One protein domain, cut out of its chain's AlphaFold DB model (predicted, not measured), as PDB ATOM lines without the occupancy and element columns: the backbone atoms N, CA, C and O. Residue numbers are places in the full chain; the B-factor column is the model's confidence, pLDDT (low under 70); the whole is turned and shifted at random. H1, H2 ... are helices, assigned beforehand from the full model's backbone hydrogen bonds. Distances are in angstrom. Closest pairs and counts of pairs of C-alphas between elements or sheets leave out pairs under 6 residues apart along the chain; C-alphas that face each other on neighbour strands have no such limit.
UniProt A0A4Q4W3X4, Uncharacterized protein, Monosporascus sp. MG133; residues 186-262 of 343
ATOM      1  N   GLU A 186     -26.364  40.202 -31.247       60.34
ATOM      2  CA  GLU A 186     -25.738  41.078 -30.246       60.34
ATOM      3  C   GLU A 186     -25.096  40.255 -29.121       60.34
ATOM      4  O   GLU A 186     -23.939  40.500 -28.782       60.34
ATOM      5  N   ALA A 187     -25.758  39.190 -28.655       60.44
ATOM      6  CA  ALA A 187     -25.197  38.269 -27.662       60.44
ATOM      7  C   ALA A 187     -23.892  37.604 -28.150       60.44
ATOM      8  O   ALA A 187     -22.903  37.562 -27.420       60.44
ATOM      9  N   LEU A 188     -23.833  37.186 -29.420       60.03
ATOM     10  CA  LEU A 188     -22.609  36.630 -30.012       60.03
ATOM     11  C   LEU A 188     -21.480  37.666 -30.111       60.03
ATOM     12  O   LEU A 188     -20.307  37.336 -29.915       60.03
ATOM     13  N   THR A 189     -21.803  38.933 -30.398       72.56
ATOM     14  CA  THR A 189     -20.784  39.993 -30.376       72.56
ATOM     15  C   THR A 189     -20.268  40.270 -28.969       72.56
ATOM     16  O   THR A 189     -19.075  40.525 -28.799       72.56
ATOM     17  N   GLU A 190     -21.128  40.171 -27.956       72.56
ATOM     18  CA  GLU A 190     -20.742  40.327 -26.557       72.56
ATOM     19  C   GLU A 190     -19.826  39.192 -26.099       72.56
ATOM     20  O   GLU A 190     -18.775  39.455 -25.514       72.56
ATOM     21  N   GLU A 191     -20.156  37.944 -26.433       77.00
ATOM     22  CA  GLU A 191     -19.306  36.783 -26.155       77.00
ATOM     23  C   GLU A 191     -17.934  36.906 -26.834       77.00
ATOM     24  O   GLU A 191     -16.899  36.689 -26.198       77.00
ATOM     25  N   ALA A 192     -17.896  37.346 -28.097       79.44
ATOM     26  CA  ALA A 192     -16.648  37.585 -28.818       79.44
ATOM     27  C   ALA A 192     -15.817  38.726 -28.200       79.44
ATOM     28  O   ALA A 192     -14.583  38.666 -28.166       79.44
ATOM     29  N   GLU A 193     -16.465  39.776 -27.690       78.81
ATOM     30  CA  GLU A 193     -15.787  40.839 -26.949       78.81
ATOM     31  C   GLU A 193     -15.218  40.340 -25.616       78.81
ATOM     32  O   GLU A 193     -14.087  40.696 -25.276       78.81
ATOM     33  N   VAL A 194     -15.963  39.513 -24.878       79.62
ATOM     34  CA  VAL A 194     -15.498  38.891 -23.630       79.62
ATOM     35  C   VAL A 194     -14.302  37.984 -23.910       79.62
ATOM     36  O   VAL A 194     -13.283  38.109 -23.231       79.62
ATOM     37  N   ALA A 195     -14.368  37.158 -24.956       83.25
ATOM     38  CA  ALA A 195     -13.258  36.313 -25.388       83.25
ATOM     39  C   ALA A 195     -12.002  37.146 -25.697       83.25
ATOM     40  O   ALA A 195     -10.939  36.885 -25.136       83.25
ATOM     41  N   ARG A 196     -12.134  38.237 -26.468       85.81
ATOM     42  CA  ARG A 196     -11.015  39.160 -26.739       85.81
ATOM     43  C   ARG A 196     -10.438  39.787 -25.471       85.81
ATOM     44  O   ARG A 196      -9.233  40.011 -25.397       85.81
ATOM     45  N   VAL A 197     -11.271  40.131 -24.488       83.75
ATOM     46  CA  VAL A 197     -10.796  40.695 -23.214       83.75
ATOM     47  C   VAL A 197     -10.008  39.653 -22.427       83.75
ATOM     48  O   VAL A 197      -8.922  39.966 -21.943       83.75
ATOM     49  N   LEU A 198     -10.512  38.424 -22.338       83.00
ATOM     50  CA  LEU A 198      -9.836  37.326 -21.651       83.00
ATOM     51  C   LEU A 198      -8.514  36.957 -22.333       83.00
ATOM     52  O   LEU A 198      -7.506  36.778 -21.652       83.00
ATOM     53  N   ASP A 199      -8.479  36.941 -23.664       83.50
ATOM     54  CA  ASP A 199      -7.257  36.674 -24.422       83.50
ATOM     55  C   ASP A 199      -6.236  37.806 -24.263       83.50
ATOM     56  O   ASP A 199      -5.056  37.545 -24.050       83.50
ATOM     57  N   ASN A 200      -6.675  39.069 -24.258       82.06
ATOM     58  CA  ASN A 200      -5.799  40.206 -23.964       82.06
ATOM     59  C   ASN A 200      -5.238  40.164 -22.535       82.06
ATOM     60  O   ASN A 200      -4.092  40.557 -22.324       82.06
ATOM     61  N   LEU A 201      -6.021  39.701 -21.555       78.81
ATOM     62  CA  LEU A 201      -5.555  39.499 -20.179       78.81
ATOM     63  C   LEU A 201      -4.524  38.369 -20.102       78.81
ATOM     64  O   LEU A 201      -3.492  38.533 -19.455       78.81
ATOM     65  N   ASN A 202      -4.764  37.264 -20.807       81.88
ATOM     66  CA  ASN A 202      -3.832  36.145 -20.887       81.88
ATOM     67  C   ASN A 202      -2.517  36.558 -21.581       81.88
ATOM     68  O   ASN A 202      -1.440  36.347 -21.033       81.88
ATOM     69  N   LEU A 203      -2.590  37.250 -22.723       77.38
ATOM     70  CA  LEU A 203      -1.424  37.797 -23.430       77.38
ATOM     71  C   LEU A 203      -0.668  38.839 -22.596       77.38
ATOM     72  O   LEU A 203       0.559  38.892 -22.617       77.38
ATOM     73  N   ALA A 204      -1.381  39.665 -21.826       67.31
ATOM     74  CA  ALA A 204      -0.751  40.605 -20.906       67.31
ATOM     75  C   ALA A 204      -0.031  39.900 -19.747       67.31
ATOM     76  O   ALA A 204       0.948  40.441 -19.239       67.31
ATOM     77  N   ALA A 205      -0.493  38.714 -19.345       67.88
ATOM     78  CA  ALA A 205       0.158  37.892 -18.334       67.88
ATOM     79  C   ALA A 205       1.372  37.114 -18.873       67.88
ATOM     80  O   ALA A 205       2.200  36.686 -18.078       67.88
ATOM     81  N   THR A 206       1.487  36.910 -20.193       62.69
ATOM     82  CA  THR A 206       2.606  36.186 -20.831       62.69
ATOM     83  C   THR A 206       3.670  37.095 -21.447       62.69
ATOM     84  O   THR A 206       4.761  36.629 -21.776       62.69
ATOM     85  N   ALA A 207       3.376  38.382 -21.630       61.69
ATOM     86  CA  ALA A 207       4.304  39.355 -22.193       61.69
ATOM     87  C   ALA A 207       5.350  39.807 -21.151       61.69
ATOM     88  O   ALA A 207       5.325  40.942 -20.673       61.69
ATOM     89  N   ASP A 208       6.302  38.924 -20.842       56.84
ATOM     90  CA  ASP A 208       7.344  39.067 -19.807       56.84
ATOM     91  C   ASP A 208       8.377  40.203 -20.034       56.84
ATOM     92  O   ASP A 208       9.334  40.328 -19.273       56.84
ATOM     93  N   GLY A 209       8.218  41.066 -21.047       56.00
ATOM     94  CA  GLY A 209       9.252  42.048 -21.424       56.00
ATOM     95  C   GLY A 209       8.802  43.480 -21.724       56.00
ATOM     96  O   GLY A 209       9.650  44.364 -21.794       56.00
ATOM     97  N   THR A 210       7.506  43.750 -21.912       57.59
ATOM     98  CA  THR A 210       7.049  45.044 -22.473       57.59
ATOM     99  C   THR A 210       6.081  45.830 -21.592       57.59
ATOM    100  O   THR A 210       5.702  46.944 -21.954       57.59
ATOM    101  N   ARG A 211       5.694  45.308 -20.419       55.31
ATOM    102  CA  ARG A 211       4.797  46.004 -19.481       55.31
ATOM    103  C   ARG A 211       5.439  46.283 -18.126       55.31
ATOM    104  O   ARG A 211       6.268  45.535 -17.627       55.31
ATOM    105  N   THR A 212       4.984  47.378 -17.518       51.53
ATOM    106  CA  THR A 212       5.485  48.023 -16.289       51.53
ATOM    107  C   THR A 212       5.290  47.223 -14.994       51.53
ATOM    108  O   THR A 212       5.570  47.736 -13.912       51.53
ATOM    109  N   PHE A 213       4.808  45.984 -15.083       56.59
ATOM    110  CA  PHE A 213       4.716  45.043 -13.975       56.59
ATOM    111  C   PHE A 213       5.288  43.719 -14.463       56.59
ATOM    112  O   PHE A 213       4.588  42.948 -15.113       56.59
ATOM    113  N   SER A 214       6.563  43.465 -14.176       56.31
ATOM    114  CA  SER A 214       7.132  42.130 -14.330       56.31
ATOM    115  C   SER A 214       6.438  41.223 -13.322       56.31
ATOM    116  O   SER A 214       6.781  41.203 -12.137       56.31
ATOM    117  N   LEU A 215       5.393  40.539 -13.777       63.69
ATOM    118  CA  LEU A 215       4.771  39.484 -13.002       63.69
ATOM    119  C   LEU A 215       5.813  38.377 -12.833       63.69
ATOM    120  O   LEU A 215       6.523  38.008 -13.764       63.69
ATOM    121  N   SER A 216       5.951  37.876 -11.609       70.69
ATOM    122  CA  SER A 216       6.724  36.659 -11.380       70.69
ATOM    123  C   SER A 216       6.052  35.504 -12.124       70.69
ATOM    124  O   SER A 216       4.824  35.491 -12.245       70.69
ATOM    125  N   ARG A 217       6.831  34.515 -12.571       80.00
ATOM    126  CA  ARG A 217       6.322  33.309 -13.240       80.00
ATOM    127  C   ARG A 217       5.150  32.669 -12.482       80.00
ATOM    128  O   ARG A 217       4.136  32.360 -13.094       80.00
ATOM    129  N   GLU A 218       5.246  32.590 -11.154       79.06
ATOM    130  CA  GLU A 218       4.165  32.096 -10.285       79.06
ATOM    131  C   GLU A 218       2.885  32.939 -10.431       79.06
ATOM    132  O   GLU A 218       1.806  32.407 -10.664       79.06
ATOM    133  N   SER A 219       2.997  34.271 -10.387       79.12
ATOM    134  CA  SER A 219       1.837  35.163 -10.541       79.12
ATOM    135  C   SER A 219       1.241  35.156 -11.951       79.12
ATOM    136  O   SER A 219       0.029  35.304 -12.097       79.12
ATOM    137  N   ALA A 220       2.058  34.956 -12.988       81.88
ATOM    138  CA  ALA A 220       1.568  34.802 -14.354       81.88
ATOM    139  C   ALA A 220       0.738  33.513 -14.498       81.88
ATOM    140  O   ALA A 220      -0.327  33.529 -15.112       81.88
ATOM    141  N   GLU A 221       1.174  32.414 -13.878       84.69
ATOM    142  CA  GLU A 221       0.434  31.148 -13.847       84.69
ATOM    143  C   GLU A 221      -0.890  31.266 -13.072       84.69
ATOM    144  O   GLU A 221      -1.919  30.786 -13.555       84.69
ATOM    145  N   THR A 222      -0.911  31.973 -11.935       84.75
ATOM    146  CA  THR A 222      -2.153  32.262 -11.193       84.75
ATOM    147  C   THR A 222      -3.144  33.065 -12.042       84.75
ATOM    148  O   THR A 222      -4.325  32.725 -12.091       84.75
ATOM    149  N   VAL A 223      -2.680  34.090 -12.770       83.62
ATOM    150  CA  VAL A 223      -3.544  34.886 -13.661       83.62
ATOM    151  C   VAL A 223      -4.080  34.043 -14.820       83.62
ATOM    152  O   VAL A 223      -5.255  34.170 -15.157       83.62
ATOM    153  N   ARG A 224      -3.282  33.128 -15.385       86.25
ATOM    154  CA  ARG A 224      -3.753  32.193 -16.424       86.25
ATOM    155  C   ARG A 224      -4.879  31.297 -15.917       86.25
ATOM    156  O   ARG A 224      -5.919  31.196 -16.569       86.25
ATOM    157  N   ARG A 225      -4.701  30.690 -14.740       87.44
ATOM    158  CA  ARG A 225      -5.741  29.869 -14.099       87.44
ATOM    159  C   ARG A 225      -6.990  30.701 -13.827       87.44
ATOM    160  O   ARG A 225      -8.083  30.273 -14.166       87.44
ATOM    161  N   PHE A 226      -6.828  31.928 -13.340       86.44
ATOM    162  CA  PHE A 226      -7.945  32.844 -13.119       86.44
ATOM    163  C   PHE A 226      -8.705  33.160 -14.416       86.44
ATOM    164  O   PHE A 226      -9.930  33.090 -14.439       86.44
ATOM    165  N   THR A 227      -8.004  33.449 -15.518       87.88
ATOM    166  CA  THR A 227      -8.648  33.704 -16.820       87.88
ATOM    167  C   THR A 227      -9.359  32.476 -17.384       87.88
ATOM    168  O   THR A 227     -10.422  32.625 -17.984       87.88
ATOM    169  N   GLN A 228      -8.815  31.274 -17.163       88.75
ATOM    170  CA  GLN A 228      -9.461  30.021 -17.552       88.75
ATOM    171  C   GLN A 228     -10.752  29.818 -16.760       88.75
ATOM    172  O   GLN A 228     -11.802  29.591 -17.348       88.75
ATOM    173  N   VAL A 229     -10.713  30.029 -15.446       88.62
ATOM    174  CA  VAL A 229     -11.908  29.912 -14.612       88.62
ATOM    175  C   VAL A 229     -12.958  30.969 -14.978       88.62
ATOM    176  O   VAL A 229     -14.145  30.665 -15.016       88.62
ATOM    177  N   LEU A 230     -12.560  32.198 -15.331       83.88
ATOM    178  CA  LEU A 230     -13.494  33.207 -15.849       83.88
ATOM    179  C   LEU A 230     -14.136  32.801 -17.184       83.88
ATOM    180  O   LEU A 230     -15.307  33.108 -17.409       83.88
ATOM    181  N   ARG A 231     -13.394  32.117 -18.061       86.94
ATOM    182  CA  ARG A 231     -13.932  31.538 -19.300       86.94
ATOM    183  C   ARG A 231     -14.939  30.432 -18.986       86.94
ATOM    184  O   ARG A 231     -16.020  30.419 -19.566       86.94
ATOM    185  N   ASP A 232     -14.611  29.570 -18.033       88.38
ATOM    186  CA  ASP A 232     -15.480  28.478 -17.599       88.38
ATOM    187  C   ASP A 232     -16.759  29.024 -16.932       88.38
ATOM    188  O   ASP A 232     -17.852  28.525 -17.187       88.38
ATOM    189  N   LEU A 233     -16.673  30.131 -16.185       82.94
ATOM    190  CA  LEU A 233     -17.844  30.854 -15.667       82.94
ATOM    191  C   LEU A 233     -18.692  31.488 -16.769       82.94
ATOM    192  O   LEU A 233     -19.917  31.421 -16.699       82.94
ATOM    193  N   ALA A 234     -18.068  32.107 -17.775       79.56
ATOM    194  CA  ALA A 234     -18.790  32.688 -18.906       79.56
ATOM    195  C   ALA A 234     -19.537  31.613 -19.713       79.56
ATOM    196  O   ALA A 234     -20.626  31.874 -20.215       79.56
ATOM    197  N   ALA A 235     -18.992  30.395 -19.764       84.31
ATOM    198  CA  ALA A 235     -19.635  29.223 -20.349       84.31
ATOM    199  C   ALA A 235     -20.643  28.522 -19.408       84.31
ATOM    200  O   ALA A 235     -21.290  27.561 -19.817       84.31
ATOM    201  N   GLY A 236     -20.793  28.980 -18.157       79.88
ATOM    202  CA  GLY A 236     -21.725  28.406 -17.179       79.88
ATOM    203  C   GLY A 236     -21.284  27.066 -16.578       79.88
ATOM    204  O   GLY A 236     -22.121  26.295 -16.108       79.88
ATOM    205  N   VAL A 237     -19.984  26.756 -16.589       86.00
ATOM    206  CA  VAL A 237     -19.438  25.494 -16.074       86.00
ATOM    207  C   VAL A 237     -19.600  25.435 -14.542       86.00
ATOM    208  O   VAL A 237     -19.059  26.285 -13.830       86.00
ATOM    209  N   PRO A 238     -20.293  24.421 -13.985       78.19
ATOM    210  CA  PRO A 238     -20.604  24.355 -12.554       78.19
ATOM    211  C   PRO A 238     -19.378  24.142 -11.655       78.19
ATOM    212  O   PRO A 238     -19.410  24.515 -10.482       78.19
ATOM    213  N   THR A 239     -18.286  23.582 -12.183       82.62
ATOM    214  CA  THR A 239     -17.032  23.372 -11.436       82.62
ATOM    215  C   THR A 239     -16.215  24.649 -11.269       82.62
ATOM    216  O   THR A 239     -15.455  24.755 -10.308       82.62
ATOM    217  N   ALA A 240     -16.443  25.660 -12.114       84.62
ATOM    218  CA  ALA A 240     -15.680  26.903 -12.105       84.62
ATOM    219  C   ALA A 240     -15.778  27.651 -10.763       84.62
ATOM    220  O   ALA A 240     -14.863  28.376 -10.377       84.62
ATOM    221  N   TYR A 241     -16.856  27.441 -10.001       82.88
ATOM    222  CA  TYR A 241     -16.963  27.961  -8.639       82.88
ATOM    223  C   TYR A 241     -15.935  27.340  -7.681       82.88
ATOM    224  O   TYR A 241     -15.261  28.064  -6.949       82.88
ATOM    225  N   GLY A 242     -15.806  26.010  -7.686       85.31
ATOM    226  CA  GLY A 242     -14.824  25.312  -6.853       85.31
ATOM    227  C   GLY A 242     -13.397  25.701  -7.229       85.31
ATOM    228  O   GLY A 242     -12.572  25.939  -6.347       85.31
ATOM    229  N   ASP A 243     -13.148  25.871  -8.529       87.44
ATOM    230  CA  ASP A 243     -11.848  26.291  -9.051       87.44
ATOM    231  C   ASP A 243     -11.511  27.744  -8.665       87.44
ATOM    232  O   ASP A 243     -10.373  28.028  -8.294       87.44
ATOM    233  N   LEU A 244     -12.494  28.661  -8.664       84.69
ATOM    234  CA  LEU A 244     -12.314  30.028  -8.147       84.69
ATOM    235  C   LEU A 244     -11.934  30.028  -6.668       84.69
ATOM    236  O   LEU A 244     -11.014  30.740  -6.272       84.69
ATOM    237  N   VAL A 245     -12.663  29.272  -5.844       85.00
ATOM    238  CA  VAL A 245     -12.421  29.228  -4.397       85.00
ATOM    239  C   VAL A 245     -11.042  28.640  -4.116       85.00
ATOM    240  O   VAL A 245     -10.276  29.235  -3.363       85.00
ATOM    241  N   GLY A 246     -10.676  27.543  -4.787       86.56
ATOM    242  CA  GLY A 246      -9.351  26.940  -4.658       86.56
ATOM    243  C   GLY A 246      -8.215  27.872  -5.090       86.56
ATOM    244  O   GLY A 246      -7.161  27.888  -4.455       86.56
ATOM    245  N   LEU A 247      -8.435  28.687  -6.126       84.88
ATOM    246  CA  LEU A 247      -7.456  29.663  -6.605       84.88
ATOM    247  C   LEU A 247      -7.331  30.894  -5.692       84.88
ATOM    248  O   LEU A 247      -6.266  31.495  -5.631       84.88
ATOM    249  N   ILE A 248      -8.403  31.293  -4.999       83.25
ATOM    250  CA  ILE A 248      -8.407  32.457  -4.094       83.25
ATOM    251  C   ILE A 248      -7.888  32.091  -2.702       83.25
ATOM    252  O   ILE A 248      -7.172  32.885  -2.094       83.25
ATOM    253  N   GLU A 249      -8.253  30.916  -2.185       84.00
ATOM    254  CA  GLU A 249      -7.745  30.412  -0.902       84.00
ATOM    255  C   GLU A 249      -6.270  30.007  -0.974       84.00
ATOM    256  O   GLU A 249      -5.628  29.895   0.066       84.00
ATOM    257  N   ASP A 250      -5.758  29.805  -2.193       73.75
ATOM    258  CA  ASP A 250      -4.347  29.844  -2.569       73.75
ATOM    259  C   ASP A 250      -3.435  29.159  -1.535       73.75
ATOM    260  O   ASP A 250      -2.719  29.797  -0.762       73.75
ATOM    261  N   ARG A 251      -3.472  27.819  -1.520       64.69
ATOM    262  CA  ARG A 251      -2.730  26.946  -0.578       64.69
ATOM    263  C   ARG A 251      -1.238  27.285  -0.465       64.69
ATOM    264  O   ARG A 251      -0.643  27.072   0.587       64.69
ATOM    265  N   ASP A 252      -0.668  27.842  -1.528       73.50
ATOM    266  CA  ASP A 252       0.753  28.169  -1.661       73.50
ATOM    267  C   ASP A 252       1.096  29.617  -1.242       73.50
ATOM    268  O   ASP A 252       2.260  30.046  -1.319       73.50
ATOM    269  N   GLY A 253       0.093  30.409  -0.839       82.69
ATOM    270  CA  GLY A 253       0.241  31.799  -0.404       82.69
ATOM    271  C   GLY A 253       0.859  32.718  -1.464       82.69
ATOM    272  O   GLY A 253       1.527  33.697  -1.121       82.69
ATOM    273  N   VAL A 254       0.717  32.402  -2.756       83.06
ATOM    274  CA  VAL A 254       1.306  33.177  -3.863       83.06
ATOM    275  C   VAL A 254       0.650  34.556  -3.945       83.06
ATOM    276  O   VAL A 254       1.345  35.571  -4.065       83.06
ATOM    277  N   ILE A 255      -0.674  34.624  -3.800       84.06
ATOM    278  CA  ILE A 255      -1.460  35.857  -3.756       84.06
ATOM    279  C   ILE A 255      -1.040  36.704  -2.553       84.06
ATOM    280  O   ILE A 255      -0.759  37.891  -2.721       84.06
ATOM    281  N   GLU A 256      -0.884  36.114  -1.368       86.44
ATOM    282  CA  GLU A 256      -0.428  36.844  -0.178       86.44
ATOM    283  C   GLU A 256       0.998  37.385  -0.344       86.44
ATOM    284  O   GLU A 256       1.263  38.560  -0.063       86.44
ATOM    285  N   ARG A 257       1.918  36.567  -0.874       83.88
ATOM    286  CA  ARG A 257       3.297  36.975  -1.183       83.88
ATOM    287  C   ARG A 257       3.334  38.089  -2.228       83.88
ATOM    288  O   ARG A 257       4.092  39.049  -2.073       83.88
ATOM    289  N   SER A 258       2.513  37.998  -3.273       82.56
ATOM    290  CA  SER A 258       2.424  39.027  -4.312       82.56
ATOM    291  C   SER A 258       1.851  40.331  -3.752       82.56
ATOM    292  O   SER A 258       2.453  41.386  -3.949       82.56
ATOM    293  N   PHE A 259       0.793  40.262  -2.936       84.00
ATOM    294  CA  PHE A 259       0.231  41.415  -2.240       84.00
ATOM    295  C   PHE A 259       1.260  42.054  -1.307       84.00
ATOM    296  O   PHE A 259       1.419  43.272  -1.316       84.00
ATOM    297  N   ALA A 260       2.026  41.255  -0.558       85.19
ATOM    298  CA  ALA A 260       3.092  41.734   0.317       85.19
ATOM    299  C   ALA A 260       4.242  42.412  -0.449       85.19
ATOM    300  O   ALA A 260       4.829  43.367   0.069       85.19
ATOM    301  N   ARG A 261       4.528  41.996  -1.688       84.38
ATOM    302  CA  ARG A 261       5.536  42.627  -2.558       84.38
ATOM    303  C   ARG A 261       5.075  43.946  -3.187       84.38
ATOM    304  O   ARG A 261       5.917  44.726  -3.625       84.38
ATOM    305  N   LEU A 262       3.773  44.244  -3.195       80.75
ATOM    306  CA  LEU A 262       3.265  45.486  -3.777       80.75
ATOM    307  C   LEU A 262       3.691  46.740  -2.977       80.75
ATOM    308  O   LEU A 262       3.687  46.744  -1.735       80.75
TER     309      LEU A 262
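AT A GLANCE: This is residues 186 to 262 of the 343 residues of an uncharacterized protein of Monosporascus sp. MG133 (UniProt A0A4Q4W3X4). The longest helix, H1, lies side by side with H2, and H2 with H3, in a flat zigzag row; short H4 packs at a slant on residues 218 to 219 of H2. The 77 printed residues hold four named helices, H1 to H4 in chain order, and no named strand: all helix. Only just loose, close to compact, with radius of gyration of the C-alphas 13.9 A, it spans 42 by 32 by 15 A.

HOW THE PARTS SIT: H1, residues 186 to 206, forms a hairpin with H2, residues 217 to 234, at 10 degrees; closest C-alphas, Ala 205 and Ala 220, 5.2 A. H2 forms another with H3, residues 240 to 249, at 29 degrees; Val 229 and Ala 240, 5.4 A. H4, residues 254 to 261, touches H2 at 55 degrees, steep; Ser 219 and Val 254, 7.0 A. Every helix O i to N i+4 pair is within hydrogen-bond range.

IN THESE COORDINATES: H1 runs 30.3 A from C-alpha 186 (-25.738, 41.078, -30.246), H2 25.8 A, H3 14.2 A; H4, 10.4 A, ends at C-alpha 261 (5.536, 42.627, -2.558).

THE WHOLE: No cut, no long link; pLDDT is under 70 at residues 186 to 188, 204 to 215 and 251.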